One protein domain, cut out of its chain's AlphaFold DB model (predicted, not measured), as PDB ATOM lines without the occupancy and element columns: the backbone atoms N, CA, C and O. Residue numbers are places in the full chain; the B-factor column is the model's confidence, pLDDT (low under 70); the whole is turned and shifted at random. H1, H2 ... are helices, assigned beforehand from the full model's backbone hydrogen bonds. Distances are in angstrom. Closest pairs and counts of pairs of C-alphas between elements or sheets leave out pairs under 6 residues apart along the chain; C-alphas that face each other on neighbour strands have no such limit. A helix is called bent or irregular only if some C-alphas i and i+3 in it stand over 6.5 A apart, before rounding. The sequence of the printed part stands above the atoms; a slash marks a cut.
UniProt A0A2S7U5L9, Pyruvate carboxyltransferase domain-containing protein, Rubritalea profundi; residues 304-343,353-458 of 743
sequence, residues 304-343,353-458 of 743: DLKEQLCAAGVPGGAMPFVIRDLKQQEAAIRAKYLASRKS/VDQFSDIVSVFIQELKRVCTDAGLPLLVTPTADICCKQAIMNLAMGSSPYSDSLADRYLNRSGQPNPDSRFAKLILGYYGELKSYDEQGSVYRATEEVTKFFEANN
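This is residues 304 to 343 and 353 to 458 of the 743 residues of the protein "Pyruvate carboxyltransferase domain-containing protein" of Rubritalea profundi (UniProt A0A2S7U5L9). The longest helix, H2, bends round a core helix, H4: its first arm, H2a, runs side by side with H4, its second arm, H2b, turns away past the last residues of H4, and H3 crosses H4. H1 packs on residues 316 to 319 of H2a, the hairpin of H6 and H7 packs on H4 through H6, and the link of residues 428 to 447 reaches outward as a narrow loop to Glu 439. The printed part has 146 residues, with seven named helices, H1 to H7 in chain order, and no named strand; the class is all helix. The whole is compact, with a radius of gyration of the C-alphas of 15.2 A and spans of 49 by 36 by 22 A.

H2, residues 316 to 343, was assigned as one helix by its hydrogen bonds but is bent: C-alphas 328 and 331 are 7.8 A apart. Its arms, H2a of residues 316 to 328 and H2b of residues 331 to 343, are about perpendicular at 72 degrees, only just beyond steep; H2a is itself irregular, with C-alphas 317 and 320 6.9 A apart. The hub is H4, residues 383 to 397. H2a touches it at a shallow tilt of 14 degrees, the same way, the closest C-alphas being those of Leu 326 and Ile 392 at 6.6 A. H2b touches H4 with residues 332 to 336 alone, closest at Ile 333 and Ala 396, 4.7 A between C-alphas. H3, residues 356 to 373, touches H4 at a steep tilt of 64 degrees, with the C-alphas of Leu 367 and Ala 391 closest at 5.1 A. H1, residues 304 to 311, touches H2a, closest at the C-alphas of Cys 310 and Gly 316, 7.0 A. H6, residues 421 to 427, touches H4, closest at the C-alphas of Ile 386 and Phe 423, 5.7 A. H6 and H7, residues 448 to 456, form a helical hairpin at a shallow tilt of 27 degrees, the C-alphas of Ala 424 and Phe 454 closest at 6.2 A. H5, residues 406 to 410, only just touches H4, with 3 pairs of C-alphas within 8 A, closest at Asn 394 and Arg 409, 5.3 A. Every O i to N i+4 pair is within hydrogen-bond range in H1, H2b, H3, H4, H5, H6 and H7, and 7 of 9 are in H2a.

From first to last C-alpha, H2a measures 19.5 A, H2b 19.0 A, H3 25.7 A and H4 20.6 A. H1 begins at C-alpha 304 (201.037, 265.213, 228.618), and H7 ends at C-alpha 456 (180.467, 234.806, 244.684).

The C-alphas of Lys 342 and Glu 439 are the two farthest apart, at 49.1 A. Residues 344 to 352 are not printed, and C-alphas 343 and 353 across the cut are 15.7 A apart. The link from H6 to H7 is long, with 20 residues; within it residues 434 to 435 pair antiparallel with residues 443 to 444. Mean pLDDT of the printed part is 90.0, and residues 342, 343 and 419 are under 70.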
ATOM      1  N   ASP A 304     200.691 266.602 228.951       90.94
ATOM      2  CA  ASP A 304     201.037 265.213 228.618       90.94
ATOM      3  C   ASP A 304     200.172 264.193 229.383       90.94
ATOM      4  O   ASP A 304     199.744 263.182 228.828       90.94
ATOM      5  N   LEU A 305     199.841 264.469 230.653       92.44
ATOM      6  CA  LEU A 305     198.960 263.601 231.443       92.44
ATOM      7  C   LEU A 305     197.511 263.662 230.953       92.44
ATOM      8  O   LEU A 305     196.831 262.635 230.942       92.44
ATOM      9  N   LYS A 306     197.028 264.839 230.533       92.50
ATOM     10  CA  LYS A 306     195.698 264.966 229.914       92.50
ATOM     11  C   LYS A 306     195.621 264.141 228.640       92.50
ATOM     12  O   LYS A 306     194.631 263.450 228.429       92.50
ATOM     13  N   GLU A 307     196.661 264.174 227.818       92.44
ATOM     14  CA  GLU A 307     196.716 263.428 226.562       92.44
ATOM     15  C   GLU A 307     196.754 261.918 226.789       92.44
ATOM     16  O   GLU A 307     195.992 261.193 226.150       92.44
ATOM     17  N   GLN A 308     197.545 261.439 227.753       93.38
ATOM     18  CA  GLN A 308     197.574 260.023 228.132       93.38
ATOM     19  C   GLN A 308     196.220 259.535 228.668       93.38
ATOM     20  O   GLN A 308     195.722 258.486 228.255       93.38
ATOM     21  N   LEU A 309     195.592 260.305 229.562       94.75
ATOM     22  CA  LEU A 309     194.272 259.981 230.106       94.75
ATOM     23  C   LEU A 309     193.182 260.038 229.025       94.75
ATOM     24  O   LEU A 309     192.308 259.173 228.993       94.75
ATOM     25  N   CYS A 310     193.256 261.014 228.117       94.81
ATOM     26  CA  CYS A 310     192.375 261.124 226.957       94.81
ATOM     27  C   CYS A 310     192.514 259.894 226.055       94.81
ATOM     28  O   CYS A 310     191.514 259.260 225.733       94.81
ATOM     29  N   ALA A 311     193.743 259.487 225.722       93.56
ATOM     30  CA  ALA A 311     194.004 258.290 224.928       93.56
ATOM     31  C   ALA A 311     193.451 257.018 225.595       93.56
ATOM     32  O   ALA A 311     192.949 256.135 224.903       93.56
ATOM     33  N   ALA A 312     193.457 256.954 226.930       94.06
ATOM     34  CA  ALA A 312     192.835 255.882 227.709       94.06
ATOM     35  C   ALA A 312     191.295 255.971 227.812       94.06
ATOM     36  O   ALA A 312     190.672 255.089 228.400       94.06
ATOM     37  N   GLY A 313     190.674 257.018 227.259       93.62
ATOM     38  CA  GLY A 313     189.222 257.215 227.218       93.62
ATOM     39  C   GLY A 313     188.643 257.916 228.439       93.62
ATOM     40  O   GLY A 313     187.424 257.973 228.591       93.62
ATOM     41  N   VAL A 314     189.483 258.471 229.318       95.25
ATOM     42  CA  VAL A 314     189.024 259.231 230.485       95.25
ATOM     43  C   VAL A 314     188.467 260.583 230.018       95.25
ATOM     44  O   VAL A 314     189.202 261.363 229.411       95.25
ATOM     45  N   PRO A 315     187.196 260.919 230.314       92.38
ATOM     46  CA  PRO A 315     186.627 262.213 229.947       92.38
ATOM     47  C   PRO A 315     187.370 263.383 230.597       92.38
ATOM     48  O   PRO A 315     187.687 263.321 231.788       92.38
ATOM     49  N   GLY A 316     187.560 264.490 229.872       86.44
ATOM     50  CA  GLY A 316     188.288 265.667 230.372       86.44
ATOM     51  C   GLY A 316     187.746 266.195 231.705       86.44
ATOM     52  O   GLY A 316     188.504 266.437 232.642       86.44
ATOM     53  N   GLY A 317     186.419 266.282 231.847       83.12
ATOM     54  CA  GLY A 317     185.771 266.697 233.099       83.12
ATOM     55  C   GLY A 317     185.931 265.713 234.272       83.12
ATOM     56  O   GLY A 317     185.685 266.093 235.415       83.12
ATOM     57  N   ALA A 318     186.340 264.462 234.021       87.75
ATOM     58  CA  ALA A 318     186.614 263.460 235.052       87.75
ATOM     59  C   ALA A 318     188.080 263.476 235.526       87.75
ATOM     60  O   ALA A 318     188.359 263.078 236.659       87.75
ATOM     61  N   MET A 319     189.010 263.969 234.698       91.69
ATOM     62  CA  MET A 319     190.450 263.940 234.983       91.69
ATOM     63  C   MET A 319     190.846 264.605 236.309       91.69
ATOM     64  O   MET A 319     191.628 263.992 237.036       91.69
ATOM     65  N   PRO A 320     190.307 265.779 236.708       89.31
ATOM     66  CA  PRO A 320     190.662 266.381 237.997       89.31
ATOM     67  C   PRO A 320     190.355 265.470 239.191       89.31
ATOM     68  O   PRO A 320     191.139 265.397 240.137       89.31
ATOM     69  N   PHE A 321     189.246 264.726 239.133       88.44
ATOM     70  CA  PHE A 321     188.871 263.780 240.182       88.44
ATOM     71  C   PHE A 321     189.796 262.564 240.195       88.44
ATOM     72  O   PHE A 321     190.282 262.192 241.259       88.44
ATOM     73  N   VAL A 322     190.100 262.001 239.022       92.81
ATOM     74  CA  VAL A 322     191.038 260.875 238.880       92.81
ATOM     75  C   VAL A 322     192.418 261.248 239.424       92.81
ATOM     76  O   VAL A 322     192.968 260.524 240.248       92.81
ATOM     77  N   ILE A 323     192.954 262.406 239.034       92.69
ATOM     78  CA  ILE A 323     194.268 262.883 239.484       92.69
ATOM     79  C   ILE A 323     194.286 263.102 240.997       92.69
ATOM     80  O   ILE A 323     195.234 262.692 241.667       92.69
ATOM     81  N   ARG A 324     193.245 263.727 241.557       91.44
ATOM     82  CA  ARG A 324     193.132 263.933 243.004       91.44
ATOM     83  C   ARG A 324     193.114 262.602 243.756       91.44
ATOM     84  O   ARG A 324     193.846 262.453 244.732       91.44
ATOM     85  N   ASP A 325     192.296 261.654 243.313       92.50
ATOM     86  CA  ASP A 325     192.125 260.368 243.986       92.50
ATOM     87  C   ASP A 325     193.403 259.508 243.859       92.50
ATOM     88  O   ASP A 325     193.825 258.885 244.834       92.50
ATOM     89  N   LEU A 326     194.100 259.563 242.716       94.56
ATOM     90  CA  LEU A 326     195.427 258.957 242.543       94.56
ATOM     91  C   LEU A 326     196.468 259.558 243.490       94.56
ATOM     92  O   LEU A 326     197.188 258.807 244.142       94.56
ATOM     93  N   LYS A 327     196.529 260.892 243.624       93.50
ATOM     94  CA  LYS A 327     197.444 261.561 244.569       93.50
ATOM     95  C   LYS A 327     197.185 261.136 246.014       93.50
ATOM     96  O   LYS A 327     198.123 260.916 246.770       93.50
ATOM     97  N   GLN A 328     195.918 260.975 246.403       94.19
ATOM     98  CA  GLN A 328     195.565 260.503 247.747       94.19
ATOM     99  C   GLN A 328     196.039 259.070 248.018       94.19
ATOM    100  O   GLN A 328     196.382 258.748 249.154       94.19
ATOM    101  N   GLN A 329     196.062 258.214 246.993       93.75
ATOM    102  CA  GLN A 329     196.448 256.804 247.111       93.75
ATOM    103  C   GLN A 329     197.893 256.518 246.681       93.75
ATOM    104  O   GLN A 329     198.332 255.369 246.733       93.75
ATOM    105  N   GLU A 330     198.654 257.542 246.296       93.94
ATOM    106  CA  GLU A 330     199.969 257.404 245.668       93.94
ATOM    107  C   GLU A 330     200.926 256.525 246.483       93.94
ATOM    108  O   GLU A 330     201.524 255.590 245.949       93.94
ATOM    109  N   ALA A 331     201.033 256.776 247.791       92.31
ATOM    110  CA  ALA A 331     201.923 256.019 248.667       92.31
ATOM    111  C   ALA A 331     201.553 254.525 248.730       92.31
ATOM    112  O   ALA A 331     202.436 253.666 248.712       92.31
ATOM    113  N   ALA A 332     200.254 254.208 248.767       92.44
ATOM    114  CA  ALA A 332     199.765 252.832 248.816       92.44
ATOM    115  C   ALA A 332     200.017 252.099 247.489       92.44
ATOM    116  O   ALA A 332     200.549 250.986 247.496       92.44
ATOM    117  N   ILE A 333     199.695 252.750 246.366       93.44
ATOM    118  CA  ILE A 333     199.916 252.219 245.014       93.44
ATOM    119  C   ILE A 333     201.406 251.933 244.810       93.44
ATOM    120  O   ILE A 333     201.795 250.820 244.456       93.44
ATOM    121  N   ARG A 334     202.264 252.907 245.128       92.12
ATOM    122  CA  ARG A 334     203.718 252.786 244.990       92.12
ATOM    123  C   ARG A 334     204.291 251.657 245.841       92.12
ATOM    124  O   ARG A 334     205.081 250.853 245.349       92.12
ATOM    125  N   ALA A 335     203.879 251.558 247.106       90.31
ATOM    126  CA  ALA A 335     204.341 250.499 247.998       90.31
ATOM    127  C   ALA A 335     203.996 249.101 247.456       90.31
ATOM    128  O   ALA A 335     204.827 248.191 247.511       90.31
ATOM    129  N   LYS A 336     202.794 248.932 246.895       89.69
ATOM    130  CA  LYS A 336     202.362 247.663 246.297       89.69
ATOM    131  C   LYS A 336     203.083 247.357 244.991       89.69
ATOM    132  O   LYS A 336     203.481 246.208 244.794       89.69
ATOM    133  N   TYR A 337     203.315 248.360 244.146       88.62
ATOM    134  CA  TYR A 337     204.085 248.198 242.914       88.62
ATOM    135  C   TYR A 337     205.483 247.651 243.210       88.62
ATOM    136  O   TYR A 337     205.873 246.600 242.697       88.62
ATOM    137  N   LEU A 338     206.199 248.299 244.133       86.75
ATOM    138  CA  LEU A 338     207.539 247.885 244.547       86.75
ATOM    139  C   LEU A 338     207.553 246.486 245.182       86.75
ATOM    140  O   LEU A 338     208.499 245.728 244.970       86.75
ATOM    141  N   ALA A 339     206.515 246.122 245.942       85.75
ATOM    142  CA  ALA A 339     206.393 244.784 246.518       85.75
ATOM    143  C   ALA A 339     206.225 243.700 245.439       85.75
ATOM    144  O   ALA A 339     206.901 242.675 245.510       85.75
ATOM    145  N   SER A 340     205.396 243.944 244.416       83.00
ATOM    146  CA  SER A 340     205.167 242.986 243.321       83.00
ATOM    147  C   SER A 340     206.419 242.721 242.475       83.00
ATOM    148  O   SER A 340     206.655 241.598 242.039       83.00
ATOM    149  N   ARG A 341     207.284 243.728 242.299       76.06
ATOM    150  CA  ARG A 341     208.546 243.586 241.553       76.06
ATOM    151  C   ARG A 341     209.614 242.823 242.340       76.06
ATOM    152  O   ARG A 341     210.435 242.146 241.734       76.06
ATOM    153  N   LYS A 342     209.584 242.868 243.681       68.12
ATOM    154  CA  LYS A 342     210.486 242.069 244.535       68.12
ATOM    155  C   LYS A 342     210.177 240.570 244.492       68.12
ATOM    156  O   LYS A 342     211.096 239.775 244.653       68.12
ATOM    157  N   SER A 343     208.919 240.181 244.270       59.41
ATOM    158  CA  SER A 343     208.537 238.776 244.056       59.41
ATOM    159  C   SER A 343     208.905 238.244 242.663       59.41
ATOM    160  O   SER A 343     209.042 237.036 242.498       59.41
ATOM    161  N   VAL A 353     209.293 253.493 240.093       72.38
ATOM    162  CA  VAL A 353     208.053 254.087 240.595       72.38
ATOM    163  C   VAL A 353     208.063 255.591 240.867       72.38
ATOM    164  O   VAL A 353     207.320 255.950 241.764       72.38
ATOM    165  N   ASP A 354     209.011 256.402 240.387       77.12
ATOM    166  CA  ASP A 354     209.493 257.582 241.129       77.12
ATOM    167  C   ASP A 354     208.612 258.822 240.960       77.12
ATOM    168  O   ASP A 354     208.345 259.518 241.947       77.12
ATOM    169  N   GLN A 355     208.109 259.075 239.756       87.88
ATOM    170  CA  GLN A 355     207.311 260.255 239.442       87.88
ATOM    171  C   GLN A 355     205.813 259.950 239.493       87.88
ATOM    172  O   GLN A 355     205.360 258.819 239.320       87.88
ATOM    173  N   PHE A 356     204.998 260.986 239.692       90.31
ATOM    174  CA  PHE A 356     203.541 260.828 239.667       90.31
ATOM    175  C   PHE A 356     203.020 260.375 238.284       90.31
ATOM    176  O   PHE A 356     202.028 259.655 238.204       90.31
ATOM    177  N   SER A 357     203.709 260.730 237.194       91.00
ATOM    178  CA  SER A 357     203.409 260.246 235.834       91.00
ATOM    179  C   SER A 357     203.473 258.722 235.712       91.00
ATOM    180  O   SER A 357     202.688 258.120 234.976       91.00
ATOM    181  N   ASP A 358     204.357 258.082 236.472       90.56
ATOM    182  CA  ASP A 358     204.511 256.628 236.464       90.56
ATOM    183  C   ASP A 358     203.306 255.963 237.151       90.56
ATOM    184  O   ASP A 358     202.782 254.953 236.683       90.56
ATOM    185  N   ILE A 359     202.782 256.590 238.211       93.38
ATOM    186  CA  ILE A 359     201.537 256.174 238.876       93.38
ATOM    187  C   ILE A 359     200.340 256.297 237.928       93.38
ATOM    188  O   ILE A 359     199.501 255.397 237.885       93.38
ATOM    189  N   VAL A 360     200.268 257.373 237.138       94.94
ATOM    190  CA  VAL A 360     199.234 257.539 236.100       94.94
ATOM    191  C   VAL A 360     199.357 256.452 235.027       94.94
ATOM    192  O   VAL A 360     198.346 255.883 234.619       94.94
ATOM    193  N   SER A 361     200.576 256.102 234.621       94.06
ATOM    194  CA  SER A 361     200.819 255.043 233.633       94.06
ATOM    195  C   SER A 361     200.353 253.675 234.142       94.06
ATOM    196  O   SER A 361     199.652 252.945 233.440       94.06
ATOM    197  N   VAL A 362     200.656 253.360 235.404       94.06
ATOM    198  CA  VAL A 362     200.168 252.157 236.092       94.06
ATOM    199  C   VAL A 362     198.638 252.160 236.219       94.06
ATOM    200  O   VAL A 362     197.993 251.133 236.003       94.06
ATOM    201  N   PHE A 363     198.037 253.313 236.521       96.56
ATOM    202  CA  PHE A 363     196.583 253.480 236.529       96.56
ATOM    203  C   PHE A 363     195.953 253.181 235.169       96.56
ATOM    204  O   PHE A 363     194.969 252.451 235.116       96.56
ATOM    205  N   ILE A 364     196.522 253.689 234.074       96.62
ATOM    206  CA  ILE A 364     196.008 253.446 232.721       96.62
ATOM    207  C   ILE A 364     196.054 251.952 232.379       96.62
ATOM    208  O   ILE A 364     195.101 251.426 231.803       96.62
ATOM    209  N   GLN A 365     197.123 251.248 232.764       95.25
ATOM    210  CA  GLN A 365     197.221 249.798 232.572       95.25
ATOM    211  C   GLN A 365     196.117 249.052 233.327       95.25
ATOM    212  O   GLN A 365     195.445 248.202 232.745       95.25
ATOM    213  N   GLU A 366     195.874 249.393 234.593       96.00
ATOM    214  CA  GLU A 366     194.799 248.753 235.351       96.00
ATOM    215  C   GLU A 366     193.412 249.153 234.835       96.00
ATOM    216  O   GLU A 366     192.527 248.305 234.771       96.00
ATOM    217  N   LEU A 367     193.218 250.396 234.383       96.88
ATOM    218  CA  LEU A 367     191.971 250.834 233.755       96.88
ATOM    219  C   LEU A 367     191.656 250.001 232.507       96.88
ATOM    220  O   LEU A 367     190.523 249.552 232.362       96.88
ATOM    221  N   LYS A 368     192.646 249.719 231.647       96.12
ATOM    222  CA  LYS A 368     192.465 248.827 230.487       96.12
ATOM    223  C   LYS A 368     191.980 247.436 230.911       96.12
ATOM    224  O   LYS A 368     191.065 246.890 230.294       96.12
ATOM    225  N   ARG A 369     192.556 246.873 231.979       95.44
ATOM    226  CA  ARG A 369     192.177 245.549 232.502       95.44
ATOM    227  C   ARG A 369     190.777 245.566 233.109       95.44
ATOM    228  O   ARG A 369     189.970 244.710 232.780       95.44
ATOM    229  N   VAL A 370     190.452 246.585 233.904       95.81
ATOM    230  CA  VAL A 370     189.106 246.817 234.454       95.81
ATOM    231  C   VAL A 370     188.065 246.950 233.338       95.81
ATOM    232  O   VAL A 370     187.004 246.335 233.412       95.81
ATOM    233  N   CYS A 371     188.362 247.704 232.277       96.25
ATOM    234  CA  CYS A 371     187.479 247.802 231.118       96.25
ATOM    235  C   CYS A 371     187.331 246.456 230.406       96.25
ATOM    236  O   CYS A 371     186.219 246.108 230.028       96.25
ATOM    237  N   THR A 372     188.412 245.688 230.252       95.75
ATOM    238  CA  THR A 372     188.376 244.346 229.645       95.75
ATOM    239  C   THR A 372     187.486 243.401 230.451       95.75
ATOM    240  O   THR A 372     186.589 242.781 229.882       95.75
ATOM    241  N   ASP A 373     187.649 243.371 231.778       95.19
ATOM    242  CA  ASP A 373     186.816 242.575 232.686       95.19
ATOM    243  C   ASP A 373     185.333 242.976 232.582       95.19
ATOM    244  O   ASP A 373     184.447 242.127 232.646       95.19
ATOM    245  N   ALA A 374     185.055 244.265 232.351       94.62
ATOM    246  CA  ALA A 374     183.712 244.797 232.124       94.62
ATOM    247  C   ALA A 374     183.186 244.658 230.690       94.62
ATOM    248  O   ALA A 374     182.124 245.195 230.370       94.62
ATOM    249  N   GLY A 375     183.901 243.944 229.821       94.00
ATOM    250  CA  GLY A 375     183.502 243.755 228.435       94.00
ATOM    251  C   GLY A 375     183.598 245.041 227.616       94.00
ATOM    252  O   GLY A 375     182.725 245.284 226.792       94.00
ATOM    253  N   LEU A 376     184.631 245.855 227.829       95.50
ATOM    254  CA  LEU A 376     184.992 247.072 227.084       95.50
ATOM    255  C   LEU A 376     183.854 248.110 226.977       95.50
ATOM    256  O   LEU A 376     183.442 248.458 225.865       95.50
ATOM    257  N   PRO A 377     183.311 248.615 228.101       95.44
ATOM    258  CA  PRO A 377     182.217 249.584 228.087       95.44
ATOM    259  C   PRO A 377     182.644 250.932 227.485       95.44
ATOM    260  O   PRO A 377     183.825 251.272 227.477       95.44
ATOM    261  N   LEU A 378     181.696 251.751 227.025       95.06
ATOM    262  CA  LEU A 378     181.995 253.150 226.692       95.06
ATOM    263  C   LEU A 378     182.311 253.925 227.974       95.06
ATOM    264  O   LEU A 378     181.592 253.783 228.958       95.06
ATOM    265  N   LEU A 379     183.353 254.760 227.986       93.38
ATOM    266  CA  LEU A 379     183.762 255.525 229.173       93.38
ATOM    267  C   LEU A 379     183.114 256.916 229.219       93.38
ATOM    268  O   LEU A 379     183.758 257.943 229.037       93.38
ATOM    269  N   VAL A 380     181.817 256.970 229.522       92.25
ATOM    270  CA  VAL A 380     181.051 258.214 229.732       92.25
ATOM    271  C   VAL A 380     180.372 258.185 231.106       92.25
ATOM    272  O   VAL A 380     180.448 257.195 231.817       92.25
ATOM    273  N   THR A 381     179.745 259.258 231.587       84.56
ATOM    274  CA  THR A 381     178.996 259.169 232.854       84.56
ATOM    275  C   THR A 381     177.847 258.149 232.736       84.56
ATOM    276  O   THR A 381     177.043 258.310 231.822       84.56
ATOM    277  N   PRO A 382     177.690 257.184 233.670       87.19
ATOM    278  CA  PRO A 382     178.496 256.954 234.877       87.19
ATOM    279  C   PRO A 382     179.640 255.930 234.729       87.19
ATOM    280  O   PRO A 382     180.463 255.842 235.637       87.19
ATOM    281  N   THR A 383     179.719 255.169 233.638       91.56
ATOM    282  CA  THR A 383     180.704 254.090 233.420       91.56
ATOM    283  C   THR A 383     182.163 254.537 233.544       91.56
ATOM    284  O   THR A 383     182.954 253.814 234.146       91.56
ATOM    285  N   ALA A 384     182.518 255.742 233.082       92.19
ATOM    286  CA  ALA A 384     183.855 256.322 233.264       92.19
ATOM    287  C   ALA A 384     184.247 256.436 234.743       92.19
ATOM    288  O   ALA A 384     185.321 255.990 235.138       92.19
ATOM    289  N   ASP A 385     183.364 257.012 235.565       90.31
ATOM    290  CA  ASP A 385     183.595 257.187 237.004       90.31
ATOM    291  C   ASP A 385     183.722 255.831 237.706       90.31
ATOM    292  O   ASP A 385     184.596 255.654 238.550       90.31
ATOM    293  N   ILE A 386     182.875 254.872 237.322       91.94
ATOM    294  CA  ILE A 386     182.868 253.516 237.873       91.94
ATOM    295  C   ILE A 386     184.193 252.798 237.566       91.94
ATOM    296  O   ILE A 386     184.849 252.314 238.486       91.94
ATOM    297  N   CYS A 387     184.617 252.765 236.298       95.44
ATOM    298  CA  CYS A 387     185.832 252.052 235.891       95.44
ATOM    299  C   CYS A 387     187.098 252.725 236.442       95.44
ATOM    300  O   CYS A 387     187.982 252.041 236.954       95.44
ATOM    301  N   CYS A 388     187.173 254.063 236.420       95.62
ATOM    302  CA  CYS A 388     188.326 254.784 236.966       95.62
ATOM    303  C   CYS A 388     188.477 254.552 238.476       95.62
ATOM    304  O   CYS A 388     189.570 254.237 238.942       95.62
ATOM    305  N   LYS A 389     187.389 254.656 239.250       93.81
ATOM    306  CA  LYS A 389     187.438 254.390 240.697       93.81
ATOM    307  C   LYS A 389     187.816 252.952 240.997       93.81
ATOM    308  O   LYS A 389     188.645 252.727 241.873       93.81
ATOM    309  N   GLN A 390     187.265 251.997 240.251       94.94
ATOM    310  CA  GLN A 390     187.618 250.596 240.419       94.94
ATOM    311  C   GLN A 390     189.111 250.349 240.169       94.94
ATOM    312  O   GLN A 390     189.753 249.679 240.973       94.94
ATOM    313  N   ALA A 391     189.683 250.929 239.111       96.25
ATOM    314  CA  ALA A 391     191.107 250.794 238.814       96.25
ATOM    315  C   ALA A 391     191.992 251.378 239.932       96.25
ATOM    316  O   ALA A 391     192.939 250.730 240.377       96.25
ATOM    317  N   ILE A 392     191.643 252.558 240.460       95.19
ATOM    318  CA  ILE A 392     192.341 253.161 241.610       95.19
ATOM    319  C   ILE A 392     192.235 252.256 242.846       95.19
ATOM    320  O   ILE A 392     193.231 252.020 243.533       95.19
ATOM    321  N   MET A 393     191.041 251.723 243.126       92.94
ATOM    322  CA  MET A 393     190.799 250.835 244.265       92.94
ATOM    323  C   MET A 393     191.580 249.525 244.154       92.94
ATOM    324  O   MET A 393     192.166 249.104 245.151       92.94
ATOM    325  N   ASN A 394     191.645 248.912 242.972       94.56
ATOM    326  CA  ASN A 394     192.455 247.716 242.740       94.56
ATOM    327  C   ASN A 394     193.913 248.003 243.111       94.56
ATOM    328  O   ASN A 394     194.460 247.364 244.011       94.56
ATOM    329  N   LEU A 395     194.510 249.039 242.516       94.19
ATOM    330  CA  LEU A 395     195.909 249.403 242.750       94.19
ATOM    331  C   LEU A 395     196.217 249.732 244.216       94.19
ATOM    332  O   LEU A 395     197.251 249.322 244.744       94.19
ATOM    333  N   ALA A 396     195.327 250.459 244.891       92.00
ATOM    334  CA  ALA A 396     195.549 250.887 246.267       92.00
ATOM    335  C   ALA A 396     195.321 249.753 247.281       92.00
ATOM    336  O   ALA A 396     196.068 249.605 248.251       92.00
ATOM    337  N   MET A 397     194.313 248.905 247.072       91.06
ATOM    338  CA  MET A 397     193.733 248.073 248.134       91.06
ATOM    339  C   MET A 397     193.672 246.570 247.802       91.06
ATOM    340  O   MET A 397     193.643 245.778 248.746       91.06
ATOM    341  N   GLY A 398     193.797 246.161 246.533       90.81
ATOM    342  CA  GLY A 398     193.895 244.747 246.127       90.81
ATOM    343  C   GLY A 398     195.054 244.008 246.811       90.81
ATOM    344  O   GLY A 398     196.060 244.630 247.174       90.81
ATOM    345  N   SER A 399     194.935 242.703 247.064       89.44
ATOM    346  CA  SER A 399     195.992 241.930 247.737       89.44
ATOM    347  C   SER A 399     197.289 241.905 246.926       89.44
ATOM    348  O   SER A 399     198.354 242.128 247.514       89.44
ATOM    349  N   SER A 400     197.191 241.714 245.606       87.12
ATOM    350  CA  SER A 400     198.297 241.750 244.641       87.12
ATOM    351  C   SER A 400     197.819 242.282 243.274       87.12
ATOM    352  O   SER A 400     197.641 241.517 242.320       87.12
ATOM    353  N   PRO A 401     197.607 243.606 243.139       85.12
ATOM    354  CA  PRO A 401     196.892 244.182 241.993       85.12
ATOM    355  C   PRO A 401     197.614 244.063 240.642       85.12
ATOM    356  O   PRO A 401     197.009 244.274 239.597       85.12
ATOM    357  N   TYR A 402     198.890 243.682 240.652       85.44
ATOM    358  CA  TYR A 402     199.714 243.482 239.455       85.44
ATOM    359  C   TYR A 402     199.740 242.032 238.964       85.44
ATOM    360  O   TYR A 402     200.396 241.743 237.970       85.44
ATOM    361  N   SER A 403     199.069 241.115 239.663       86.38
ATOM    362  CA  SER A 403     198.897 239.731 239.213       86.38
ATOM    363  C   SER A 403     197.714 239.602 238.251       86.38
ATOM    364  O   SER A 403     196.872 240.500 238.185       86.38
ATOM    365  N   ASP A 404     197.617 238.474 237.548       87.06
ATOM    366  CA  ASP A 404     196.518 238.174 236.616       87.06
ATOM    367  C   ASP A 404     195.264 237.595 237.278       87.06
ATOM    368  O   ASP A 404     194.220 237.483 236.641       87.06
ATOM    369  N   SER A 405     195.326 237.279 238.572       92.38
ATOM    370  CA  SER A 405     194.197 236.713 239.306       92.38
ATOM    371  C   SER A 405     193.146 237.777 239.644       92.38
ATOM    372  O   SER A 405     193.455 238.827 240.214       92.38
ATOM    373  N   LEU A 406     191.871 237.474 239.369       92.75
ATOM    374  CA  LEU A 406     190.739 238.312 239.786       92.75
ATOM    375  C   LEU A 406     190.701 238.495 241.306       92.75
ATOM    376  O   LEU A 406     190.497 239.611 241.786       92.75
ATOM    377  N   ALA A 407     190.946 237.420 242.062       92.69
ATOM    378  CA  ALA A 407     190.960 237.474 243.520       92.69
ATOM    379  C   ALA A 407     192.013 238.464 244.021       92.69
ATOM    380  O   ALA A 407     191.738 239.260 244.915       92.69
ATOM    381  N   ASP A 408     193.185 238.474 243.393       92.19
ATOM    382  CA  ASP A 408     194.277 239.326 243.837       92.19
ATOM    383  C   ASP A 408     194.088 240.813 243.520       92.19
ATOM    384  O   ASP A 408     194.599 241.688 244.229       92.19
ATOM    385  N   ARG A 409     193.354 241.103 242.447       93.19
ATOM    386  CA  ARG A 409     193.041 242.468 242.017       93.19
ATOM    387  C   ARG A 409     191.863 243.053 242.786       93.19
ATOM    388  O   ARG A 409     191.939 244.194 243.239       93.19
ATOM    389  N   TYR A 410     190.795 242.274 242.947       93.50
ATOM    390  CA  TYR A 410     189.502 242.768 243.424       93.50
ATOM    391  C   TYR A 410     189.204 242.449 244.898       93.50
ATOM    392  O   TYR A 410     188.300 243.066 245.475       93.50
ATOM    393  N   LEU A 411     189.948 241.538 245.538       91.44
ATOM    394  CA  LEU A 411     189.861 241.288 246.981       91.44
ATOM    395  C   LEU A 411     191.043 241.924 247.709       91.44
ATOM    396  O   LEU A 411     192.157 242.014 247.198       91.44
ATOM    397  N   ASN A 412     190.803 242.370 248.937       89.69
ATOM    398  CA  ASN A 412     191.878 242.812 249.816       89.69
ATOM    399  C   ASN A 412     192.577 241.611 250.486       89.69
ATOM    400  O   ASN A 412     192.160 240.462 250.362       89.69
ATOM    401  N   ARG A 413     193.637 241.874 251.262       86.00
ATOM    402  CA  ARG A 413     194.413 240.824 251.960       86.00
ATOM    403  C   ARG A 413     193.604 239.969 252.943       86.00
ATOM    404  O   ARG A 413     194.047 238.880 253.282       86.00
ATOM    405  N   SER A 414     192.449 240.449 253.397       86.12
ATOM    406  CA  SER A 414     191.539 239.704 254.273       86.12
ATOM    407  C   SER A 414     190.535 238.849 253.488       86.12
ATOM    408  O   SER A 414     189.586 238.337 254.079       86.12
ATOM    409  N   GLY A 415     190.690 238.746 252.163       82.69
ATOM    410  CA  GLY A 415     189.745 238.076 251.268       82.69
ATOM    411  C   GLY A 415     188.411 238.810 251.134       82.69
ATOM    412  O   GLY A 415     187.459 238.245 250.607       82.69
ATOM    413  N   GLN A 416     188.314 240.048 251.632       83.88
ATOM    414  CA  GLN A 416     187.083 240.824 251.554       83.88
ATOM    415  C   GLN A 416     187.014 241.581 250.229       83.88
ATOM    416  O   GLN A 416     188.046 242.073 249.752       83.88
ATOM    417  N   PRO A 417     185.812 241.738 249.659       79.81
ATOM    418  CA  PRO A 417     185.648 242.454 248.409       79.81
ATOM    419  C   PRO A 417     186.033 243.917 248.590       79.81
ATOM    420  O   PRO A 417     185.566 244.587 249.511       79.81
ATOM    421  N   ASN A 418     186.863 244.417 247.684       73.62
ATOM    422  CA  ASN A 418     187.152 245.833 247.550       73.62
ATOM    423  C   ASN A 418     186.686 246.452 246.200       73.62
ATOM    424  O   ASN A 418     187.285 247.423 245.740       73.62
ATOM    425  N   PRO A 419     185.637 245.957 245.511       66.81
ATOM    426  CA  PRO A 419     185.110 246.679 244.370       66.81
ATOM    427  C   PRO A 419     184.189 247.828 244.779       66.81
ATOM    428  O   PRO A 419     183.462 247.767 245.774       66.81
ATOM    429  N   ASP A 420     184.160 248.863 243.946       74.69
ATOM    430  CA  ASP A 420     183.020 249.759 243.875       74.69
ATOM    431  C   ASP A 420     181.787 248.902 243.548       74.69
ATOM    432  O   ASP A 420     181.726 248.251 242.506       74.69
ATOM    433  N   SER A 421     180.783 248.880 244.431       82.81
ATOM    434  CA  SER A 421     179.554 248.097 244.206       82.81
ATOM    435  C   SER A 421     178.874 248.405 242.862       82.81
ATOM    436  O   SER A 421     178.159 247.566 242.314       82.81
ATOM    437  N   ARG A 422     179.110 249.598 242.300       87.31
ATOM    438  CA  ARG A 422     178.634 250.000 240.973       87.31
ATOM    439  C   ARG A 422     179.381 249.283 239.851       87.31
ATOM    440  O   ARG A 422     178.775 249.007 238.823       87.31
ATOM    441  N   PHE A 423     180.653 248.940 240.046       92.19
ATOM    442  CA  PHE A 423     181.408 248.129 239.093       92.19
ATOM    443  C   PHE A 423     180.869 246.701 239.050       92.19
ATOM    444  O   PHE A 423     180.562 246.213 237.970       92.19
ATOM    445  N   ALA A 424     180.608 246.078 240.204       90.69
ATOM    446  CA  ALA A 424     179.938 244.774 240.240       90.69
ATOM    447  C   ALA A 424     178.570 244.818 239.529       90.69
ATOM    448  O   ALA A 424     178.247 243.942 238.735       90.69
ATOM    449  N   LYS A 425     177.782 245.881 239.737       89.50
ATOM    450  CA  LYS A 425     176.522 246.101 239.004       89.50
ATOM    451  C   LYS A 425     176.724 246.222 237.489       89.50
ATOM    452  O   LYS A 425     175.902 245.706 236.739       89.50
ATOM    453  N   LEU A 426     177.793 246.881 237.040       90.69
ATOM    454  CA  LEU A 426     178.156 246.969 235.623       90.69
ATOM    455  C   LEU A 426     178.491 245.588 235.043       90.69
ATOM    456  O   LEU A 426     177.888 245.214 234.043       90.69
ATOM    457  N   ILE A 427     179.357 244.813 235.710       92.69
ATOM    458  CA  ILE A 427     179.703 243.430 235.328       92.69
ATOM    459  C   ILE A 427     178.454 242.555 235.188       92.69
ATOM    460  O   ILE A 427     178.316 241.797 234.231       92.69
ATOM    461  N   LEU A 428     177.536 242.666 236.150       90.44
ATOM    462  CA  LEU A 428     176.349 241.816 236.248       90.44
ATOM    463  C   LEU A 428     175.168 242.302 235.384       90.44
ATOM    464  O   LEU A 428     174.099 241.697 235.434       90.44
ATOM    465  N   GLY A 429     175.348 243.369 234.593       88.44
ATOM    466  CA  GLY A 429     174.378 243.836 233.592       88.44
ATOM    467  C   GLY A 429     173.325 244.836 234.086       88.44
ATOM    468  O   GLY A 429     172.446 245.218 233.320       88.44
ATOM    469  N   TYR A 430     173.405 245.331 235.326       85.19
ATOM    470  CA  TYR A 430     172.385 246.214 235.928       85.19
ATOM    471  C   TYR A 430     172.242 247.594 235.268       85.19
ATOM    472  O   TYR A 430     171.287 248.310 235.567       85.19
ATOM    473  N   TYR A 431     173.175 247.983 234.400       84.75
ATOM    474  CA  TYR A 431     173.123 249.247 233.657       84.75
ATOM    475  C   TYR A 431     172.553 249.091 232.237       84.75
ATOM    476  O   TYR A 431     172.303 250.096 231.579       84.75
ATOM    477  N   GLY A 432     172.303 247.863 231.777       87.75
ATOM    478  CA  GLY A 432     171.863 247.569 230.414       87.75
ATOM    479  C   GLY A 432     172.829 246.637 229.685       87.75
ATOM    480  O   GLY A 432     173.727 246.047 230.289       87.75
ATOM    481  N   GLU A 433     172.624 246.489 228.381       88.62
ATOM    482  CA  GLU A 433     173.380 245.570 227.535       88.62
ATOM    483  C   GLU A 433     174.389 246.311 226.654       88.62
ATOM    484  O   GLU A 433     174.045 247.236 225.919       88.62
ATOM    485  N   LEU A 434     175.637 245.836 226.643       89.56
ATOM    486  CA  LEU A 434     176.645 246.258 225.670       89.56
ATOM    487  C   LEU A 434     176.411 245.537 224.339       89.56
ATOM    488  O   LEU A 434     177.091 244.570 223.991       89.56
ATOM    489  N   LYS A 435     175.398 245.984 223.602       91.12
ATOM    490  CA  LYS A 435     175.069 245.422 222.288       91.12
ATOM    491  C   LYS A 435     176.228 245.603 221.321       91.12
ATOM    492  O   LYS A 435     176.891 246.633 221.327       91.12
ATOM    493  N   SER A 436     176.444 244.600 220.486       89.31
ATOM    494  CA  SER A 436     177.441 244.618 219.413       89.31
ATOM    495  C   SER A 436     176.982 245.391 218.177       89.31
ATOM    496  O   SER A 436     177.824 245.771 217.372       89.31
ATOM    497  N   TYR A 437     175.664 245.597 218.025       91.19
ATOM    498  CA  TYR A 437     175.044 246.123 216.803       91.19
ATOM    499  C   TYR A 437     175.571 245.438 215.528       91.19
ATOM    500  O   TYR A 437     175.766 246.084 214.503       91.19
ATOM    501  N   ASP A 438     175.811 244.128 215.618       86.00
ATOM    502  CA  ASP A 438     176.064 243.255 214.476       86.00
ATOM    503  C   ASP A 438     174.742 242.752 213.864       86.00
ATOM    504  O   ASP A 438     173.649 242.986 214.390       86.00
ATOM    505  N   GLU A 439     174.832 242.043 212.738       78.31
ATOM    506  CA  GLU A 439     173.660 241.458 212.070       78.31
ATOM    507  C   GLU A 439     172.970 240.376 212.926       78.31
ATOM    508  O   GLU A 439     171.804 240.053 212.705       78.31
ATOM    509  N   GLN A 440     173.679 239.809 213.908       82.56
ATOM    510  CA  GLN A 440     173.221 238.713 214.763       82.56
ATOM    511  C   GLN A 440     172.536 239.199 216.055       82.56
ATOM    512  O   GLN A 440     171.906 238.402 216.752       82.56
ATOM    513  N   GLY A 441     172.632 240.492 216.379       79.81
ATOM    514  CA  GLY A 441     172.134 241.069 217.626       79.81
ATOM    515  C   GLY A 441     172.930 240.645 218.865       79.81
ATOM    516  O   GLY A 441     172.366 240.614 219.963       79.81
ATOM    517  N   SER A 442     174.215 240.305 218.720       88.12
ATOM    518  CA  SER A 442     175.044 239.783 219.814       88.12
ATOM    519  C   SER A 442     175.225 240.812 220.935       88.12
ATOM    520  O   SER A 442     175.204 242.026 220.707       88.12
ATOM    521  N   VAL A 443     175.467 240.347 222.161       87.56
ATOM    522  CA  VAL A 443     175.751 241.206 223.322       87.56
ATOM    523  C   VAL A 443     177.127 240.862 223.868       87.56
ATOM    524  O   VAL A 443     177.400 239.707 224.188       87.56
ATOM    525  N   TYR A 444     177.980 241.869 224.022       88.00
ATOM    526  CA  TYR A 444     179.242 241.718 224.728       88.00
ATOM    527  C   TYR A 444     179.005 241.764 226.235       88.00
ATOM    528  O   TYR A 444     178.261 242.606 226.738       88.00
ATOM    529  N   ARG A 445     179.634 240.851 226.972       87.12
ATOM    530  CA  ARG A 445     179.504 240.743 228.428       87.12
ATOM    531  C   ARG A 445     180.856 240.408 229.043       87.12
ATOM    532  O   ARG A 445     181.781 240.009 228.334       87.12
ATOM    533  N   ALA A 446     180.953 240.571 230.358       91.88
ATOM    534  CA  ALA A 446     182.038 239.972 231.122       91.88
ATOM    535  C   ALA A 446     182.086 238.453 230.871       91.88
ATOM    536  O   ALA A 446     181.058 237.832 230.579       91.88
ATOM    537  N   THR A 447     183.274 237.855 230.963       94.00
ATOM    538  CA  THR A 447     183.425 236.402 230.799       94.00
ATOM    539  C   THR A 447     182.706 235.656 231.924       94.00
ATOM    540  O   THR A 447     182.514 236.194 233.013       94.00
ATOM    541  N   GLU A 448     182.346 234.390 231.696       93.69
ATOM    542  CA  GLU A 448     181.670 233.568 232.711       93.69
ATOM    543  C   GLU A 448     182.483 233.471 234.016       93.69
ATOM    544  O   GLU A 448     181.915 233.486 235.108       93.69
ATOM    545  N   GLU A 449     183.814 233.422 233.913       95.44
ATOM    546  CA  GLU A 449     184.726 233.452 235.059       95.44
ATOM    547  C   GLU A 449     184.592 234.752 235.863       95.44
ATOM    548  O   GLU A 449     184.401 234.705 237.082       95.44
ATOM    549  N   VAL A 450     184.633 235.907 235.189       94.75
ATOM    550  CA  VAL A 450     184.481 237.223 235.827       94.75
ATOM    551  C   VAL A 450     183.098 237.352 236.459       94.75
ATOM    552  O   VAL A 450     182.985 237.764 237.615       94.75
ATOM    553  N   THR A 451     182.041 236.952 235.750       93.56
ATOM    554  CA  THR A 451     180.673 236.966 236.277       93.56
ATOM    555  C   THR A 451     180.565 236.124 237.547       93.56
ATOM    556  O   THR A 451     180.184 236.662 238.586       93.56
ATOM    557  N   LYS A 452     180.981 234.849 237.517       94.50
ATOM    558  CA  LYS A 452     180.942 233.962 238.695       94.50
ATOM    559  C   LYS A 452     181.756 234.510 239.862       94.50
ATOM    560  O   LYS A 452     181.333 234.402 241.013       94.50
ATOM    561  N   PHE A 453     182.911 235.114 239.583       94.44
ATOM    562  CA  PHE A 453     183.734 235.743 240.609       94.44
ATOM    563  C   PHE A 453     182.981 236.873 241.323       94.44
ATOM    564  O   PHE A 453     182.937 236.888 242.557       94.44
ATOM    565  N   PHE A 454     182.367 237.790 240.570       93.25
ATOM    566  CA  PHE A 454     181.615 238.906 241.144       93.25
ATOM    567  C   PHE A 454     180.310 238.462 241.813       93.25
ATOM    568  O   PHE A 454     179.923 239.067 242.805       93.25
ATOM    569  N   GLU A 455     179.655 237.396 241.359       92.00
ATOM    570  CA  GLU A 455     178.502 236.825 242.072       92.00
ATOM    571  C   GLU A 455     178.904 236.235 243.430       92.00
ATOM    572  O   GLU A 455     178.252 236.491 244.442       92.00
ATOM    573  N   ALA A 456     180.004 235.477 243.471       92.06
ATOM    574  CA  ALA A 456     180.467 234.806 244.684       92.06
ATOM    575  C   ALA A 456     181.065 235.771 245.719       92.06
ATOM    576  O   ALA A 456     180.960 235.533 246.922       92.06
ATOM    577  N   ASN A 457     181.698 236.852 245.258       88.94
ATOM    578  CA  ASN A 457     182.492 237.745 246.099       88.94
ATOM    579  C   ASN A 457     181.940 239.169 246.153       88.94
ATOM    580  O   ASN A 457     182.671 240.090 246.480       88.94
ATOM    581  N   ASN A 458     180.680 239.416 245.820       84.06
ATOM    582  CA  ASN A 458     180.108 240.742 246.026       84.06
ATOM    583  C   ASN A 458     179.411 240.818 247.386       84.06
ATOM    584  O   ASN A 458     178.563 239.990 247.715       84.06
TER     585      ASN A 458